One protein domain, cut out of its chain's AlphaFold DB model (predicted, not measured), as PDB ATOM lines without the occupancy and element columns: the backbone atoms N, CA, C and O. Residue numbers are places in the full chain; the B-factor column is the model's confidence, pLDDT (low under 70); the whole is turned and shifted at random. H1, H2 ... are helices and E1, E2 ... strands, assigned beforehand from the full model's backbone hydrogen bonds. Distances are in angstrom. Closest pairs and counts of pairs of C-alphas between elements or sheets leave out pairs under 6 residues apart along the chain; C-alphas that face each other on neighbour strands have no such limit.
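What this domain is: This is residues 4 to 126 of the 126 residues of an uncharacterized protein of Candidatus Bathyarchaeota archaeon (UniProt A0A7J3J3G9). A small twisted sheet of four strands stands between a cluster of three helices, H1, H2 and H3, towards one end of the domain and the short helix H4 towards the other. H2 packs on the edge strand E2 and H3 packs on H2, while a long stretch without a named element, residues 25 to 47, joins E1 to E2. The printed part has 123 residues, with four named helices and four named strands in the order H1 E1 E2 H2 H3 E3 H4 E4; the sheet runs E2 E1 E4 E3 and is mixed. The class is mixed, helices and strands, with under half of the residues in named elements. The whole is compact, with a radius of gyration of the C-alphas of 14.3 A and spans of 41 by 31 by 23 A.

How they stand to each other: Begin at the inner strands E1, residues 20 to 24, and E4, residues 120 to 125, which are antiparallel, with N 21 and O 123 at 2.8 A. Beside E1 look for the edge strand E2, residues 48 to 51, parallel to it, with N 49 and O 20 at 2.9 A. Beside E4 is the edge strand E3, residues 100 to 102, antiparallel, with N 101 and O 124 at 2.8 A. From edge to edge the strands' lines turn by 71 degrees. H2, residues 57 to 67, only grazes the sheet with its residues 59 to 67; its closest C-alphas to E2 are those of Val 49 and Glu 63, 5.8 A. H3, residues 73 to 89, is not on the sheet and touches H2, opposite ways at a steep tilt of 46 degrees; the closest C-alphas are His 62 and Ser 80, 4.9 A. E2, H2, H3 and E3 form a split strand-helix-strand unit, two strands of one sheet that follow each other among the strands but are not neighbours, with helices between them along the chain and E1 and E4 between them in the sheet; its crossover is right-handed. H1, residues 4 to 11, touches H2 at a steep tilt of 61 degrees, Ile 9 and Phe 57 having the closest C-alphas at 7.1 A. H4, residues 110 to 115, touches no helix and only grazes the sheet with its residues 112 to 113. Every O i to N i+4 pair is within hydrogen-bond range in H1 and H4, against 6 of 7 in H2 and 12 of 13 in H3.

Where its parts are: Find C-alpha 4 at (21.851, 8.868, -34.490), where H1 begins. H3, the longest helix, runs 24.8 A from C-alpha 73 at (33.041, 21.576, -13.943); H2 measures 16.5 A. E4 covers 16.4 A and ends at C-alpha 125, (32.325, 13.155, -38.964); E1 covers 12.8 A.

The domain as a whole: The C-alphas of Asp 33 and Pro 91 are the two farthest apart, 43.2 A. The printed part has no cut, and the link E1 to E2 is long. The mean pLDDT of the printed part is 78.0; look for values under 70 at residues 26 to 46, 71 and 91 to 95.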
ATOM      1  N   SER A   4      22.919   8.116 -33.813       93.31
ATOM      2  CA  SER A   4      21.851   8.868 -34.490       93.31
ATOM      3  C   SER A   4      21.199   9.877 -33.545       93.31
ATOM      4  O   SER A   4      20.872  10.993 -33.963       93.31
ATOM      5  N   GLU A   5      21.059   9.505 -32.272       92.44
ATOM      6  CA  GLU A   5      20.628  10.389 -31.192       92.44
ATOM      7  C   GLU A   5      21.654  11.509 -30.959       92.44
ATOM      8  O   GLU A   5      21.282  12.679 -30.868       92.44
ATOM      9  N   VAL A   6      22.953  11.190 -30.954       92.19
ATOM     10  CA  VAL A   6      24.025  12.197 -30.852       92.19
ATOM     11  C   VAL A   6      23.975  13.179 -32.022       92.19
ATOM     12  O   VAL A   6      24.031  14.388 -31.803       92.19
ATOM     13  N   GLU A   7      23.824  12.696 -33.259       93.50
ATOM     14  CA  GLU A   7      23.655  13.547 -34.442       93.50
ATOM     15  C   GLU A   7      22.460  14.490 -34.295       93.50
ATOM     16  O   GLU A   7      22.545  15.662 -34.652       93.50
ATOM     17  N   GLU A   8      21.333  13.993 -33.778       91.19
ATOM     18  CA  GLU A   8      20.142  14.807 -33.556       91.19
ATOM     19  C   GLU A   8      20.368  15.882 -32.490       91.19
ATOM     20  O   GLU A   8      20.042  17.047 -32.725       91.19
ATOM     21  N   ILE A   9      20.961  15.521 -31.350       90.12
ATOM     22  CA  ILE A   9      21.311  16.467 -30.284       90.12
ATOM     23  C   ILE A   9      22.216  17.566 -30.838       90.12
ATOM     24  O   ILE A   9      21.972  18.758 -30.647       90.12
ATOM     25  N   LEU A  10      23.245  17.159 -31.574       89.62
ATOM     26  CA  LEU A  10      24.183  18.055 -32.216       89.62
ATOM     27  C   LEU A  10      23.500  18.946 -33.261       89.62
ATOM     28  O   LEU A  10      23.796  20.135 -33.312       89.62
ATOM     29  N   GLY A  11      22.548  18.430 -34.035       89.50
ATOM     30  CA  GLY A  11      21.754  19.208 -34.993       89.50
ATOM     31  C   GLY A  11      20.798  20.225 -34.357       89.50
ATOM     32  O   GLY A  11      20.222  21.041 -35.066       89.50
ATOM     33  N   ARG A  12      20.624  20.219 -33.030       88.06
ATOM     34  CA  ARG A  12      19.760  21.171 -32.305       88.06
ATOM     35  C   ARG A  12      20.519  22.342 -31.678       88.06
ATOM     36  O   ARG A  12      19.919  23.166 -30.993       88.06
ATOM     37  N   THR A  13      21.831  22.432 -31.886       84.81
ATOM     38  CA  THR A  13      22.675  23.445 -31.240       84.81
ATOM     39  C   THR A  13      23.591  24.151 -32.223       84.81
ATOM     40  O   THR A  13      24.014  23.567 -33.207       84.81
ATOM     41  N   TRP A  14      23.958  25.399 -31.952       84.00
ATOM     42  CA  TRP A  14      24.975  26.134 -32.713       84.00
ATOM     43  C   TRP A  14      26.405  25.818 -32.249       84.00
ATOM     44  O   TRP A  14      27.363  26.276 -32.866       84.00
ATOM     45  N   LEU A  15      26.566  25.043 -31.166       86.19
ATOM     46  CA  LEU A  15      27.889  24.658 -30.680       86.19
ATOM     47  C   LEU A  15      28.692  23.923 -31.769       86.19
ATOM     48  O   LEU A  15      28.091  23.157 -32.539       86.19
ATOM     49  N   PRO A  16      30.027  24.101 -31.807       87.19
ATOM     50  CA  PRO A  16      30.914  23.349 -32.683       87.19
ATOM     51  C   PRO A  16      30.646  21.847 -32.598       87.19
ATOM     52  O   PRO A  16      30.467  21.293 -31.512       87.19
ATOM     53  N   LYS A  17      30.584  21.190 -33.758       89.56
ATOM     54  CA  LYS A  17      30.401  19.737 -33.814       89.56
ATOM     55  C   LYS A  17      31.763  19.080 -33.664       89.56
ATOM     56  O   LYS A  17      32.663  19.485 -34.400       89.56
ATOM     57  N   PRO A  18      31.910  18.063 -32.806       89.44
ATOM     58  CA  PRO A  18      33.162  17.334 -32.721       89.44
ATOM     59  C   PRO A  18      33.448  16.604 -34.045       89.44
ATOM     60  O   PRO A  18      32.521  16.141 -34.715       89.44
ATOM     61  N   ARG A  19      34.707  16.473 -34.453       89.25
ATOM     62  CA  ARG A  19      35.128  15.610 -35.571       89.25
ATOM     63  C   ARG A  19      35.062  14.138 -35.204       89.25
ATOM     64  O   ARG A  19      34.816  13.322 -36.089       89.25
ATOM     65  N   HIS A  20      35.230  13.816 -33.927       89.81
ATOM     66  CA  HIS A  20      35.255  12.448 -33.431       89.81
ATOM     67  C   HIS A  20      34.263  12.264 -32.284       89.81
ATOM     68  O   HIS A  20      34.210  13.062 -31.350       89.81
ATOM     69  N   VAL A  21      33.491  11.186 -32.340       90.88
ATOM     70  CA  VAL A  21      32.633  10.733 -31.245       90.88
ATOM     71  C   VAL A  21      33.070   9.325 -30.879       90.88
ATOM     72  O   VAL A  21      33.053   8.423 -31.712       90.88
ATOM     73  N   ILE A  22      33.479   9.130 -29.632       89.38
ATOM     74  CA  ILE A  22      33.884   7.831 -29.104       89.38
ATOM     75  C   ILE A  22      32.809   7.392 -28.124       89.38
ATOM     76  O   ILE A  22      32.571   8.056 -27.121       89.38
ATOM     77  N   MET A  23      32.157   6.272 -28.401       88.88
ATOM     78  CA  MET A  23      31.149   5.695 -27.518       88.88
ATOM     79  C   MET A  23      31.745   4.462 -26.853       88.88
ATOM     80  O   MET A  23      32.031   3.477 -27.533       88.88
ATOM     81  N   VAL A  24      31.963   4.509 -25.543       85.12
ATOM     82  CA  VAL A  24      32.510   3.370 -24.792       85.12
ATOM     83  C   VAL A  24      31.372   2.476 -24.305       85.12
ATOM     84  O   VAL A  24      30.347   2.976 -23.845       85.12
ATOM     85  N   THR A  25      31.529   1.157 -24.410       76.69
ATOM     86  CA  THR A  25      30.517   0.179 -23.966       76.69
ATOM     87  C   THR A  25      30.653  -0.162 -22.487       76.69
ATOM     88  O   THR A  25      29.713  -0.651 -21.865       76.69
ATOM     89  N   GLU A  26      31.807   0.137 -21.899       68.56
ATOM     90  CA  GLU A  26      32.111  -0.084 -20.494       68.56
ATOM     91  C   GLU A  26      32.952   1.072 -19.939       68.56
ATOM     92  O   GLU A  26      33.705   1.708 -20.683       68.56
ATOM     93  N   PRO A  27      32.824   1.392 -18.641       59.22
ATOM     94  CA  PRO A  27      33.682   2.378 -18.008       59.22
ATOM     95  C   PRO A  27      35.118   1.843 -17.970       59.22
ATOM     96  O   PRO A  27      35.448   0.975 -17.167       59.22
ATOM     97  N   VAL A  28      35.977   2.366 -18.842       55.88
ATOM     98  CA  VAL A  28      37.409   2.073 -18.806       55.88
ATOM     99  C   VAL A  28      38.037   2.932 -17.709       55.88
ATOM    100  O   VAL A  28      37.879   4.149 -17.692       55.88
ATOM    101  N   THR A  29      38.727   2.304 -16.761       52.53
ATOM    102  CA  THR A  29      39.552   2.996 -15.764       52.53
ATOM    103  C   THR A  29      40.980   2.516 -15.929       52.53
ATOM    104  O   THR A  29      41.371   1.520 -15.326       52.53
ATOM    105  N   GLU A  30      41.758   3.197 -16.760       45.38
ATOM    106  CA  GLU A  30      43.195   2.954 -16.835       45.38
ATOM    107  C   GLU A  30      43.963   4.271 -16.670       45.38
ATOM    108  O   GLU A  30      43.673   5.241 -17.375       45.38
ATOM    109  N   PRO A  31      44.940   4.333 -15.752       43.19
ATOM    110  CA  PRO A  31      45.936   5.390 -15.747       43.19
ATOM    111  C   PRO A  31      47.043   5.037 -16.753       43.19
ATOM    112  O   PRO A  31      47.799   4.098 -16.516       43.19
ATOM    113  N   VAL A  32      47.150   5.766 -17.869       42.41
ATOM    114  CA  VAL A  32      48.258   5.599 -18.832       42.41
ATOM    115  C   VAL A  32      48.700   6.955 -19.393       42.41
ATOM    116  O   VAL A  32      47.883   7.692 -19.940       42.41
ATOM    117  N   ASP A  33      49.991   7.268 -19.232       35.50
ATOM    118  CA  ASP A  33      50.833   8.193 -20.017       35.50
ATOM    119  C   ASP A  33      50.120   9.290 -20.825       35.50
ATOM    120  O   ASP A  33      50.260   9.408 -22.040       35.50
ATOM    121  N   GLY A  34      49.365  10.140 -20.128       39.84
ATOM    122  CA  GLY A  34      48.833  11.366 -20.709       39.84
ATOM    123  C   GLY A  34      47.678  11.190 -21.695       39.84
ATOM    124  O   GLY A  34      47.358  12.172 -22.344       39.84
ATOM    125  N   VAL A  35      47.012  10.031 -21.776       39.25
ATOM    126  CA  VAL A  35      45.699   9.905 -22.434       39.25
ATOM    127  C   VAL A  35      44.769   9.144 -21.513       39.25
ATOM    128  O   VAL A  35      44.939   7.960 -21.234       39.25
ATOM    129  N   VAL A  36      43.766   9.858 -21.025       42.88
ATOM    130  CA  VAL A  36      42.864   9.368 -20.001       42.88
ATOM    131  C   VAL A  36      41.455   9.367 -20.565       42.88
ATOM    132  O   VAL A  36      40.885  10.422 -20.825       42.88
ATOM    133  N   PHE A  37      40.890   8.176 -20.727       43.62
ATOM    134  CA  PHE A  37      39.460   8.001 -20.937       43.62
ATOM    135  C   PHE A  37      38.830   7.761 -19.564       43.62
ATOM    136  O   PHE A  37      38.717   6.625 -19.121       43.62
ATOM    137  N   TYR A  38      38.481   8.832 -18.848       42.62
ATOM    138  CA  TYR A  38      37.621   8.719 -17.665       42.62
ATOM    139  C   TYR A  38      36.153   8.731 -18.086       42.62
ATOM    140  O   TYR A  38      35.798   9.232 -19.153       42.62
ATOM    141  N   ARG A  39      35.291   8.262 -17.173       44.12
ATOM    142  CA  ARG A  39      33.924   8.776 -16.994       44.12
ATOM    143  C   ARG A  39      33.854  10.268 -17.381       44.12
ATOM    144  O   ARG A  39      34.223  11.101 -16.563       44.12
ATOM    145  N   GLY A  40      33.409  10.575 -18.599       38.97
ATOM    146  CA  GLY A  40      33.105  11.937 -19.058       38.97
ATOM    147  C   GLY A  40      34.225  12.978 -18.939       38.97
ATOM    148  O   GLY A  40      33.946  14.134 -18.658       38.97
ATOM    149  N   VAL A  41      35.500  12.598 -19.074       41.94
ATOM    150  CA  VAL A  41      36.576  13.600 -19.155       41.94
ATOM    151  C   VAL A  41      37.462  13.268 -20.341       41.94
ATOM    152  O   VAL A  41      38.453  12.551 -20.212       41.94
ATOM    153  N   SER A  42      37.081  13.782 -21.512       45.69
ATOM    154  CA  SER A  42      38.037  13.977 -22.603       45.69
ATOM    155  C   SER A  42      39.118  14.964 -22.143       45.69
ATOM    156  O   SER A  42      38.841  15.923 -21.414       45.69
ATOM    157  N   GLN A  43      40.382  14.720 -22.502       41.44
ATOM    158  CA  GLN A  43      41.427  15.702 -22.236       41.44
ATOM    159  C   GLN A  43      41.105  17.036 -22.911       41.44
ATOM    160  O   GLN A  43      40.604  17.096 -24.032       41.44
ATOM    161  N   ARG A  44      41.455  18.106 -22.190       45.72
ATOM    162  CA  ARG A  44      41.545  19.477 -22.687       45.72
ATOM    163  C   ARG A  44      42.278  19.469 -24.029       45.72
ATOM    164  O   ARG A  44      43.413  19.011 -24.078       45.72
ATOM    165  N   PHE A  45      41.642  20.044 -25.045       43.78
ATOM    166  CA  PHE A  45      42.112  20.166 -26.429       43.78
ATOM    167  C   PHE A  45      41.927  18.906 -27.274       43.78
ATOM    168  O   PHE A  45      42.810  18.067 -27.416       43.78
ATOM    169  N   GLY A  46      40.767  18.836 -27.917       59.06
ATOM    170  CA  GLY A  46      40.515  17.874 -28.973       59.06
ATOM    171  C   GLY A  46      39.153  18.094 -29.604       59.06
ATOM    172  O   GLY A  46      38.186  18.447 -28.936       59.06
ATOM    173  N   ASP A  47      39.070  17.846 -30.904       77.50
ATOM    174  CA  ASP A  47      37.823  17.834 -31.669       77.50
ATOM    175  C   ASP A  47      37.059  16.506 -31.442       77.50
ATOM    176  O   ASP A  47      36.593  15.853 -32.378       77.50
ATOM    177  N   VAL A  48      37.022  16.050 -30.182       83.50
ATOM    178  CA  VAL A  48      36.631  14.700 -29.754       83.50
ATOM    179  C   VAL A  48      35.651  14.790 -28.589       83.50
ATOM    180  O   VAL A  48      35.886  15.517 -27.629       83.50
ATOM    181  N   VAL A  49      34.575  14.010 -28.648       86.06
ATOM    182  CA  VAL A  49      33.632  13.811 -27.541       86.06
ATOM    183  C   VAL A  49      33.601  12.334 -27.173       86.06
ATOM    184  O   VAL A  49      33.513  11.476 -28.051       86.06
ATOM    185  N   VAL A  50      33.661  12.034 -25.876       84.56
ATOM    186  CA  VAL A  50      33.620  10.662 -25.356       84.56
ATOM    187  C   VAL A  50      32.327  10.461 -24.575       84.56
ATOM    188  O   VAL A  50      32.055  11.174 -23.618       84.56
ATOM    189  N   LEU A  51      31.531   9.469 -24.963       86.19
ATOM    190  CA  LEU A  51      30.238   9.167 -24.358       86.19
ATOM    191  C   LEU A  51      30.278   7.802 -23.683       86.19
ATOM    192  O   LEU A  51      30.643   6.795 -24.290       86.19
ATOM    193  N   THR A  52      29.876   7.777 -22.417       84.62
ATOM    194  CA  THR A  52      29.727   6.542 -21.639       84.62
ATOM    195  C   THR A  52      28.361   5.894 -21.890       84.62
ATOM    196  O   THR A  52      27.450   6.568 -22.379       84.62
ATOM    197  N   PRO A  53      28.142   4.627 -21.489       81.00
ATOM    198  CA  PRO A  53      26.827   3.994 -21.611       81.00
ATOM    199  C   PRO A  53      25.724   4.730 -20.838       81.00
ATOM    200  O   PRO A  53      24.553   4.618 -21.186       81.00
ATOM    201  N   GLN A  54      26.096   5.480 -19.792       82.31
ATOM    202  CA  GLN A  54      25.175   6.288 -18.991       82.31
ATOM    203  C   GLN A  54      24.971   7.706 -19.547       82.31
ATOM    204  O   GLN A  54      24.318   8.516 -18.891       82.31
ATOM    205  N   ALA A  55      25.541   8.034 -20.714       83.81
ATOM    206  CA  ALA A  55      25.387   9.350 -21.317       83.81
ATOM    207  C   ALA A  55      23.908   9.650 -21.595       83.81
ATOM    208  O   ALA A  55      23.207   8.887 -22.264       83.81
ATOM    209  N   ALA A  56      23.462  10.787 -21.072       88.38
ATOM    210  CA  ALA A  56      22.143  11.352 -21.291       88.38
ATOM    211  C   ALA A  56      22.225  12.530 -22.274       88.38
ATOM    212  O   ALA A  56      23.305  12.957 -22.688       88.38
ATOM    213  N   PHE A  57      21.069  13.076 -22.645       88.19
ATOM    214  CA  PHE A  57      20.959  14.181 -23.603       88.19
ATOM    215  C   PHE A  57      21.846  15.386 -23.234       88.19
ATOM    216  O   PHE A  57      22.499  15.970 -24.095       88.19
ATOM    217  N   ASP A  58      21.912  15.748 -21.949       88.81
ATOM    218  CA  ASP A  58      22.751  16.839 -21.443       88.81
ATOM    219  C   ASP A  58      24.244  16.491 -21.397       88.81
ATOM    220  O   ASP A  58      25.077  17.396 -21.472       88.81
ATOM    221  N   THR A  59      24.598  15.204 -21.338       89.44
ATOM    222  CA  THR A  59      25.994  14.747 -21.373       89.44
ATOM    223  C   THR A  59      26.677  15.161 -22.672       89.44
ATOM    224  O   THR A  59      27.811  15.618 -22.637       89.44
ATOM    225  N   VAL A  60      25.982  15.116 -23.812       88.44
ATOM    226  CA  VAL A  60      26.556  15.556 -25.097       88.44
ATOM    227  C   VAL A  60      26.965  17.031 -25.046       88.44
ATOM    228  O   VAL A  60      28.072  17.381 -25.440       88.44
ATOM    229  N   TYR A  61      26.110  17.902 -24.501       89.06
ATOM    230  CA  TYR A  61      26.445  19.317 -24.314       89.06
ATOM    231  C   TYR A  61      27.591  19.511 -23.327       89.06
ATOM    232  O   TYR A  61      28.450  20.359 -23.549       89.06
ATOM    233  N   HIS A  62      27.591  18.739 -22.242       87.94
ATOM    234  CA  HIS A  62      28.623  18.786 -21.218       87.94
ATOM    235  C   HIS A  62      30.003  18.496 -21.820       87.94
ATOM    236  O   HIS A  62      30.897  19.331 -21.711       87.94
ATOM    237  N   GLU A  63      30.142  17.393 -22.558       85.81
ATOM    238  CA  GLU A  63      31.411  17.010 -23.185       85.81
ATOM    239  C   GLU A  63      31.884  18.016 -24.245       85.81
ATOM    240  O   GLU A  63      33.075  18.299 -24.323       85.81
ATOM    241  N   ILE A  64      30.976  18.608 -25.033       86.19
ATOM    242  CA  ILE A  64      31.344  19.652 -26.011       86.19
ATOM    243  C   ILE A  64      31.855  20.906 -25.303       86.19
ATOM    244  O   ILE A  64      32.862  21.487 -25.690       86.19
ATOM    245  N   LEU A  65      31.164  21.362 -24.258       84.69
ATOM    246  CA  LEU A  65      31.601  22.539 -23.508       84.69
ATOM    247  C   LEU A  65      32.957  22.287 -22.829       84.69
ATOM    248  O   LEU A  65      33.807  23.180 -22.813       84.69
ATOM    249  N   HIS A  66      33.183  21.068 -22.334       81.00
ATOM    250  CA  HIS A  66      34.477  20.653 -21.801       81.00
ATOM    251  C   HIS A  66      35.573  20.599 -22.866       81.00
ATOM    252  O   HIS A  66      36.676  21.088 -22.604       81.00
ATOM    253  N   SER A  67      35.291  20.086 -24.068       76.44
ATOM    254  CA  SER A  67      36.278  20.032 -25.154       76.44
ATOM    255  C   SER A  67      36.695  21.430 -25.634       76.44
ATOM    256  O   SER A  67      37.857  21.648 -25.980       76.44
ATOM    257  N   LEU A  68      35.787  22.409 -25.540       77.38
ATOM    258  CA  LEU A  68      36.047  23.833 -25.783       77.38
ATOM    259  C   LEU A  68      36.815  24.532 -24.643       77.38
ATOM    260  O   LEU A  68      37.112  25.721 -24.745       77.38
ATOM    261  N   GLY A  69      37.124  23.827 -23.552       73.44
ATOM    262  CA  GLY A  69      37.822  24.386 -22.394       73.44
ATOM    263  C   GLY A  69      36.996  25.413 -21.616       73.44
ATOM    264  O   GLY A  69      37.564  26.276 -20.943       73.44
ATOM    265  N   LEU A  70      35.664  25.363 -21.717       70.44
ATOM    266  CA  LEU A  70      34.800  26.355 -21.093       70.44
ATOM    267  C   LEU A  70      34.625  26.067 -19.604       70.44
ATOM    268  O   LEU A  70      34.107  25.029 -19.228       70.44
ATOM    269  N   GLY A  71      34.976  27.044 -18.764       68.50
ATOM    270  CA  GLY A  71      34.543  27.123 -17.369       68.50
ATOM    271  C   GLY A  71      35.058  26.027 -16.426       68.50
ATOM    272  O   GLY A  71      35.873  25.172 -16.764       68.50
ATOM    273  N   SER A  72      34.591  26.098 -15.180       80.06
ATOM    274  CA  SER A  72      34.767  25.028 -14.199       80.06
ATOM    275  C   SER A  72      33.689  23.955 -14.381       80.06
ATOM    276  O   SER A  72      32.596  24.253 -14.858       80.06
ATOM    277  N   GLU A  73      33.966  22.727 -13.936       80.12
ATOM    278  CA  GLU A  73      33.041  21.576 -13.943       80.12
ATOM    279  C   GLU A  73      31.605  21.942 -13.531       80.12
ATOM    280  O   GLU A  73      30.626  21.587 -14.187       80.12
ATOM    281  N   LEU A  74      31.474  22.723 -12.454       81.56
ATOM    282  CA  LEU A  74      30.176  23.151 -11.944       81.56
ATOM    283  C   LEU A  74      29.426  24.031 -12.952       81.56
ATOM    284  O   LEU A  74      28.228  23.844 -13.165       81.56
ATOM    285  N   VAL A  75      30.126  24.978 -13.577       83.06
ATOM    286  CA  VAL A  75      29.549  25.882 -14.576       83.06
ATOM    287  C   VAL A  75      29.133  25.091 -15.812       83.06
ATOM    288  O   VAL A  75      28.008  25.254 -16.282       83.06
ATOM    289  N   VAL A  76      29.984  24.182 -16.294       84.88
ATOM    290  CA  VAL A  76      29.674  23.357 -17.468       84.88
ATOM    291  C   VAL A  76      28.462  22.470 -17.223       84.88
ATOM    292  O   VAL A  76      27.562  22.430 -18.057       84.88
ATOM    293  N   ARG A  77      28.381  21.818 -16.059       85.56
ATOM    294  CA  ARG A  77      27.236  20.983 -15.673       85.56
ATOM    295  C   ARG A  77      25.921  21.763 -15.593       85.56
ATOM    296  O   ARG A  77      24.861  21.208 -15.880       85.56
ATOM    297  N   VAL A  78      25.951  23.028 -15.178       88.75
ATOM    298  CA  VAL A  78      24.744  23.871 -15.168       88.75
ATOM    299  C   VAL A  78      24.368  24.278 -16.590       88.75
ATOM    300  O   VAL A  78      23.219  24.102 -16.995       88.75
ATOM    301  N   ILE A  79      25.328  24.787 -17.368       89.06
ATOM    302  CA  ILE A  79      25.078  25.256 -18.735       89.06
ATOM    303  C   ILE A  79      24.598  24.107 -19.627       89.06
ATOM    304  O   ILE A  79      23.649  24.298 -20.386       89.06
ATOM    305  N   SER A  80      25.184  22.912 -19.512       87.81
ATOM    306  CA  SER A  80      24.793  21.746 -20.310       87.81
ATOM    307  C   SER A  80      23.318  21.389 -20.121       87.81
ATOM    308  O   SER A  80      22.609  21.181 -21.103       87.81
ATOM    309  N   LYS A  81      22.817  21.425 -18.879       90.94
ATOM    310  CA  LYS A  81      21.397  21.201 -18.569       90.94
ATOM    311  C   LYS A  81      20.490  22.272 -19.162       90.94
ATOM    312  O   LYS A  81      19.425  21.950 -19.685       90.94
ATOM    313  N   VAL A  82      20.903  23.540 -19.112       89.69
ATOM    314  CA  VAL A  82      20.126  24.641 -19.705       89.69
ATOM    315  C   VAL A  82      20.067  24.511 -21.226       89.69
ATOM    316  O   VAL A  82      19.000  24.689 -21.810       89.69
ATOM    317  N   LEU A  83      21.190  24.189 -21.876       88.44
ATOM    318  CA  LEU A  83      21.235  23.972 -23.323       88.44
ATOM    319  C   LEU A  83      20.393  22.764 -23.734       88.44
ATOM    320  O   LEU A  83      19.620  22.868 -24.683       88.44
ATOM    321  N   ALA A  84      20.475  21.667 -22.979       88.88
ATOM    322  CA  ALA A  84      19.654  20.482 -23.185       88.88
ATOM    323  C   ALA A  84      18.156  20.806 -23.123       88.88
ATOM    324  O   ALA A  84      17.410  20.490 -24.049       88.88
ATOM    325  N   TRP A  85      17.731  21.503 -22.069       90.44
ATOM    326  CA  TRP A  85      16.345  21.927 -21.891       90.44
ATOM    327  C   TRP A  85      15.878  22.855 -23.024       90.44
ATOM    328  O   TRP A  85      14.822  22.636 -23.616       90.44
ATOM    329  N   LYS A  86      16.696  23.849 -23.399       86.69
ATOM    330  CA  LYS A  86      16.394  24.745 -24.527       86.69
ATOM    331  C   LYS A  86      16.240  23.987 -25.845       86.69
ATOM    332  O   LYS A  86      15.306  24.272 -26.583       86.69
ATOM    333  N   ALA A  87      17.118  23.029 -26.130       85.19
ATOM    334  CA  ALA A  87      17.099  22.241 -27.363       85.19
ATOM    335  C   ALA A  87      15.912  21.266 -27.460       85.19
ATOM    336  O   ALA A  87      15.576  20.800 -28.552       85.19
ATOM    337  N   GLN A  88      15.285  20.931 -26.331       84.56
ATOM    338  CA  GLN A  88      14.060  20.130 -26.296       84.56
ATOM    339  C   GLN A  88      12.807  20.965 -26.583       84.56
ATOM    340  O   GLN A  88      11.848  20.439 -27.138       84.56
ATOM    341  N   ILE A  89      12.819  22.251 -26.222       84.75
ATOM    342  CA  ILE A  89      11.655  23.146 -26.330       84.75
ATOM    343  C   ILE A  89      11.676  23.962 -27.619       84.75
ATOM    344  O   ILE A  89      10.633  24.194 -28.228       84.75
ATOM    345  N   LEU A  90      12.851  24.443 -28.019       78.38
ATOM    346  CA  LEU A  90      12.993  25.290 -29.193       78.38
ATOM    347  C   LEU A  90      13.164  24.426 -30.447       78.38
ATOM    348  O   LEU A  90      13.901  23.436 -30.409       78.38
ATOM    349  N   PRO A  91      12.523  24.793 -31.573       69.12
ATOM    350  CA  PRO A  91      12.792  24.142 -32.848       69.12
ATOM    351  C   PRO A  91      14.279  24.289 -33.203       69.12
ATOM    352  O   PRO A  91      14.926  25.260 -32.807       69.12
ATOM    353  N   ALA A  92      14.831  23.321 -33.939       66.00
ATOM    354  CA  ALA A  92      16.223  23.352 -34.382       66.00
ATOM    355  C   ALA A  92      16.430  24.531 -35.347       66.00
ATOM    356  O   ALA A  92      16.111  24.459 -36.532       66.00
ATOM    357  N   ILE A  93      16.909  25.653 -34.817       59.62
ATOM    358  CA  ILE A  93      17.113  26.882 -35.576       59.62
ATOM    359  C   ILE A  93      18.563  26.874 -36.099       59.62
ATOM    360  O   ILE A  93      19.512  27.009 -35.330       59.62
ATOM    361  N   PHE A  94      18.709  26.691 -37.416       60.50
ATOM    362  CA  PHE A  94      19.923  26.901 -38.233       60.50
ATOM    363  C   PHE A  94      21.166  26.026 -37.989       60.50
ATOM    364  O   PHE A  94      22.228  26.339 -38.524       60.50
ATOM    365  N   ALA A  95      21.074  24.918 -37.255       67.31
ATOM    366  CA  ALA A  95      22.206  24.005 -37.114       67.31
ATOM    367  C   ALA A  95      22.112  22.831 -38.100       67.31
ATOM    368  O   ALA A  95      21.143  22.073 -38.099       67.31
ATOM    369  N   GLU A  96      23.132  22.674 -38.943       81.38
ATOM    370  CA  GLU A  96      23.273  21.489 -39.787       81.38
ATOM    371  C   GLU A  96      23.425  20.244 -38.901       81.38
ATOM    372  O   GLU A  96      24.239  20.218 -37.968       81.38
ATOM    373  N   LYS A  97      22.622  19.213 -39.181       89.06
ATOM    374  CA  LYS A  97      22.733  17.916 -38.512       89.06
ATOM    375  C   LYS A  97      24.016  17.231 -39.003       89.06
ATOM    376  O   LYS A  97      24.056  16.854 -40.176       89.06
ATOM    377  N   PRO A  98      25.048  17.047 -38.154       91.81
ATOM    378  CA  PRO A  98      26.258  16.361 -38.588       91.81
ATOM    379  C   PRO A  98      25.948  14.900 -38.912       91.81
ATOM    380  O   PRO A  98      25.020  14.316 -38.351       91.81
ATOM    381  N   ARG A  99      26.752  14.312 -39.798       95.50
ATOM    382  CA  ARG A  99      26.743  12.875 -40.073       95.50
ATOM    383  C   ARG A  99      28.042  12.255 -39.615       95.50
ATOM    384  O   ARG A  99      29.111  12.775 -39.929       95.50
ATOM    385  N   TYR A 100      27.948  11.147 -38.900       95.69
ATOM    386  CA  TYR A 100      29.102  10.386 -38.465       95.69
ATOM    387  C   TYR A 100      29.100   8.990 -39.074       95.69
ATOM    388  O   TYR A 100      28.068   8.339 -39.217       95.69
ATOM    389  N   GLN A 101      30.291   8.518 -39.412       96.38
ATOM    390  CA  GLN A 101      30.527   7.182 -39.932       96.38
ATOM    391  C   GLN A 101      31.410   6.410 -38.964       96.38
ATOM    392  O   GLN A 101      32.327   6.973 -38.360       96.38
ATOM    393  N   LEU A 102      31.132   5.115 -38.815       94.50
ATOM    394  CA  LEU A 102      31.977   4.234 -38.021       94.50
ATOM    395  C   LEU A 102      33.377   4.199 -38.645       94.50
ATOM    396  O   LEU A 102      33.542   3.883 -39.823       94.50
ATOM    397  N   CYS A 103      34.387   4.543 -37.856       90.94
ATOM    398  CA  CYS A 103      35.770   4.512 -38.285       90.94
ATOM    399  C   CYS A 103      36.263   3.060 -38.300       90.94
ATOM    400  O   CYS A 103      36.326   2.409 -37.257       90.94
ATOM    401  N   SER A 104      36.643   2.568 -39.480       87.69
ATOM    402  CA  SER A 104      37.191   1.216 -39.680       87.69
ATOM    403  C   SER A 104      38.623   1.041 -39.162       87.69
ATOM    404  O   SER A 104      39.150  -0.068 -39.180       87.69
ATOM    405  N   GLY A 105      39.251   2.124 -38.706       84.56
ATOM    406  CA  GLY A 105      40.641   2.172 -38.275       84.56
ATOM    407  C   GLY A 105      41.297   3.464 -38.750       84.56
ATOM    408  O   GLY A 105      41.142   3.870 -39.902       84.56
ATOM    409  N   CYS A 106      42.025   4.135 -37.865       83.44
ATOM    410  CA  CYS A 106      42.838   5.296 -38.207       83.44
ATOM    411  C   CYS A 106      44.076   5.360 -37.314       83.44
ATOM    412  O   CYS A 106      44.046   4.895 -36.175       83.44
ATOM    413  N   GLU A 107      45.149   5.960 -37.830       81.81
ATOM    414  CA  GLU A 107      46.409   6.076 -37.090       81.81
ATOM    415  C   GLU A 107      46.261   6.985 -35.858       81.81
ATOM    416  O   GLU A 107      46.799   6.690 -34.796       81.81
ATOM    417  N   GLU A 108      45.453   8.045 -35.973       79.56
ATOM    418  CA  GLU A 108      45.190   9.017 -34.901       79.56
ATOM    419  C   GLU A 108      44.626   8.361 -33.632       79.56
ATOM    420  O   GLU A 108      45.015   8.710 -32.521       79.56
ATOM    421  N   PHE A 109      43.759   7.358 -33.794       80.19
ATOM    422  CA  PHE A 109      43.169   6.597 -32.692       80.19
ATOM    423  C   PHE A 109      43.605   5.130 -32.727       80.19
ATOM    424  O   PHE A 109      42.844   4.248 -32.329       80.19
ATOM    425  N   ARG A 110      44.832   4.836 -33.184       78.38
ATOM    426  CA  ARG A 110      45.321   3.454 -33.324       78.38
ATOM    427  C   ARG A 110      45.177   2.652 -32.030       78.38
ATOM    428  O   ARG A 110      44.640   1.552 -32.050       78.38
ATOM    429  N   VAL A 111      45.550   3.241 -30.890       77.75
ATOM    430  CA  VAL A 111      45.420   2.602 -29.567       77.75
ATOM    431  C   VAL A 111      43.966   2.241 -29.251       77.75
ATOM    432  O   VAL A 111      43.708   1.167 -28.713       77.75
ATOM    433  N   LEU A 112      43.006   3.101 -29.608       79.81
ATOM    434  CA  LEU A 112      41.578   2.817 -29.442       79.81
ATOM    435  C   LEU A 112      41.161   1.609 -30.292       79.81
ATOM    436  O   LEU A 112      40.486   0.712 -29.796       79.81
ATOM    437  N   HIS A 113      41.598   1.577 -31.551       82.25
ATOM    438  CA  HIS A 113      41.262   0.516 -32.498       82.25
ATOM    439  C   HIS A 113      41.935  -0.824 -32.185       82.25
ATOM    440  O   HIS A 113      41.344  -1.858 -32.468       82.25
ATOM    441  N   GLU A 114      43.133  -0.825 -31.600       81.75
ATOM    442  CA  GLU A 114      43.882  -2.046 -31.280       81.75
ATOM    443  C   GLU A 114      43.554  -2.576 -29.880       81.75
ATOM    444  O   GLU A 114      43.200  -3.742 -29.719       81.75
ATOM    445  N   LYS A 115      43.653  -1.725 -28.852       76.38
ATOM    446  CA  LYS A 115      43.534  -2.139 -27.443       76.38
ATOM    447  C   LYS A 115      42.086  -2.207 -26.962       76.38
ATOM    448  O   LYS A 115      41.763  -3.001 -26.080       76.38
ATOM    449  N   TYR A 116      41.217  -1.371 -27.525       76.31
ATOM    450  CA  TYR A 116      39.818  -1.247 -27.114       76.31
ATOM    451  C   TYR A 116      38.843  -1.680 -28.216       76.31
ATOM    452  O   TYR A 116      37.657  -1.340 -28.163       76.31
ATOM    453  N   ALA A 117      39.322  -2.471 -29.182       75.00
ATOM    454  CA  ALA A 117      38.492  -3.114 -30.192       75.00
ATOM    455  C   ALA A 117      37.300  -3.829 -29.533       75.00
ATOM    456  O   ALA A 117      37.471  -4.637 -28.621       75.00
ATOM    457  N   GLY A 118      36.080  -3.502 -29.960       79.94
ATOM    458  CA  GLY A 118      34.846  -4.080 -29.411       79.94
ATOM    459  C   GLY A 118      34.395  -3.522 -28.053       79.94
ATOM    460  O   GLY A 118      33.264  -3.786 -27.656       79.94
ATOM    461  N   ARG A 119      35.227  -2.719 -27.373       81.12
ATOM    462  CA  ARG A 119      34.911  -2.028 -26.103       81.12
ATOM    463  C   ARG A 119      34.586  -0.542 -26.301       81.12
ATOM    464  O   ARG A 119      34.039   0.122 -25.420       81.12
ATOM    465  N   ALA A 120      34.949   0.002 -27.458       84.00
ATOM    466  CA  ALA A 120      34.634   1.361 -27.860       84.00
ATOM    467  C   ALA A 120      34.310   1.419 -29.354       84.00
ATOM    468  O   ALA A 120      34.954   0.768 -30.178       84.00
ATOM    469  N   LEU A 121      33.318   2.233 -29.701       89.44
ATOM    470  CA  LEU A 121      32.952   2.550 -31.073       89.44
ATOM    471  C   LEU A 121      33.455   3.954 -31.394       89.44
ATOM    472  O   LEU A 121      33.074   4.924 -30.739       89.44
ATOM    473  N   HIS A 122      34.317   4.055 -32.400       90.38
ATOM    474  CA  HIS A 122      34.844   5.325 -32.881       90.38
ATOM    475  C   HIS A 122      34.071   5.765 -34.117       90.38
ATOM    476  O   HIS A 122      34.066   5.074 -35.133       90.38
ATOM    477  N   TYR A 123      33.462   6.938 -34.042       93.88
ATOM    478  CA  TYR A 123      32.754   7.574 -35.133       93.88
ATOM    479  C   TYR A 123      33.471   8.850 -35.567       93.88
ATOM    480  O   TYR A 123      33.818   9.688 -34.737       93.88
ATOM    481  N   ARG A 124      33.659   9.020 -36.877       92.69
ATOM    482  CA  ARG A 124      34.265  10.211 -37.482       92.69
ATOM    483  C   ARG A 124      33.217  10.969 -38.284       92.69
ATOM    484  O   ARG A 124      32.429  10.353 -38.999       92.69
ATOM    485  N   ARG A 125      33.208  12.296 -38.170       92.50
ATOM    486  CA  ARG A 125      32.325  13.155 -38.964       92.50
ATOM    487  C   ARG A 125      32.677  13.024 -40.449       92.50
ATOM    488  O   ARG A 125      33.857  13.134 -40.791       92.50
ATOM    489  N   ALA A 126      31.664  12.746 -41.271       86.00
ATOM    490  CA  ALA A 126      31.769  12.628 -42.726       86.00
ATOM    491  C   ALA A 126      32.062  13.981 -43.389       86.00
ATOM    492  O   ALA A 126      31.657  15.020 -42.815       86.00
TER     493      ALA A 126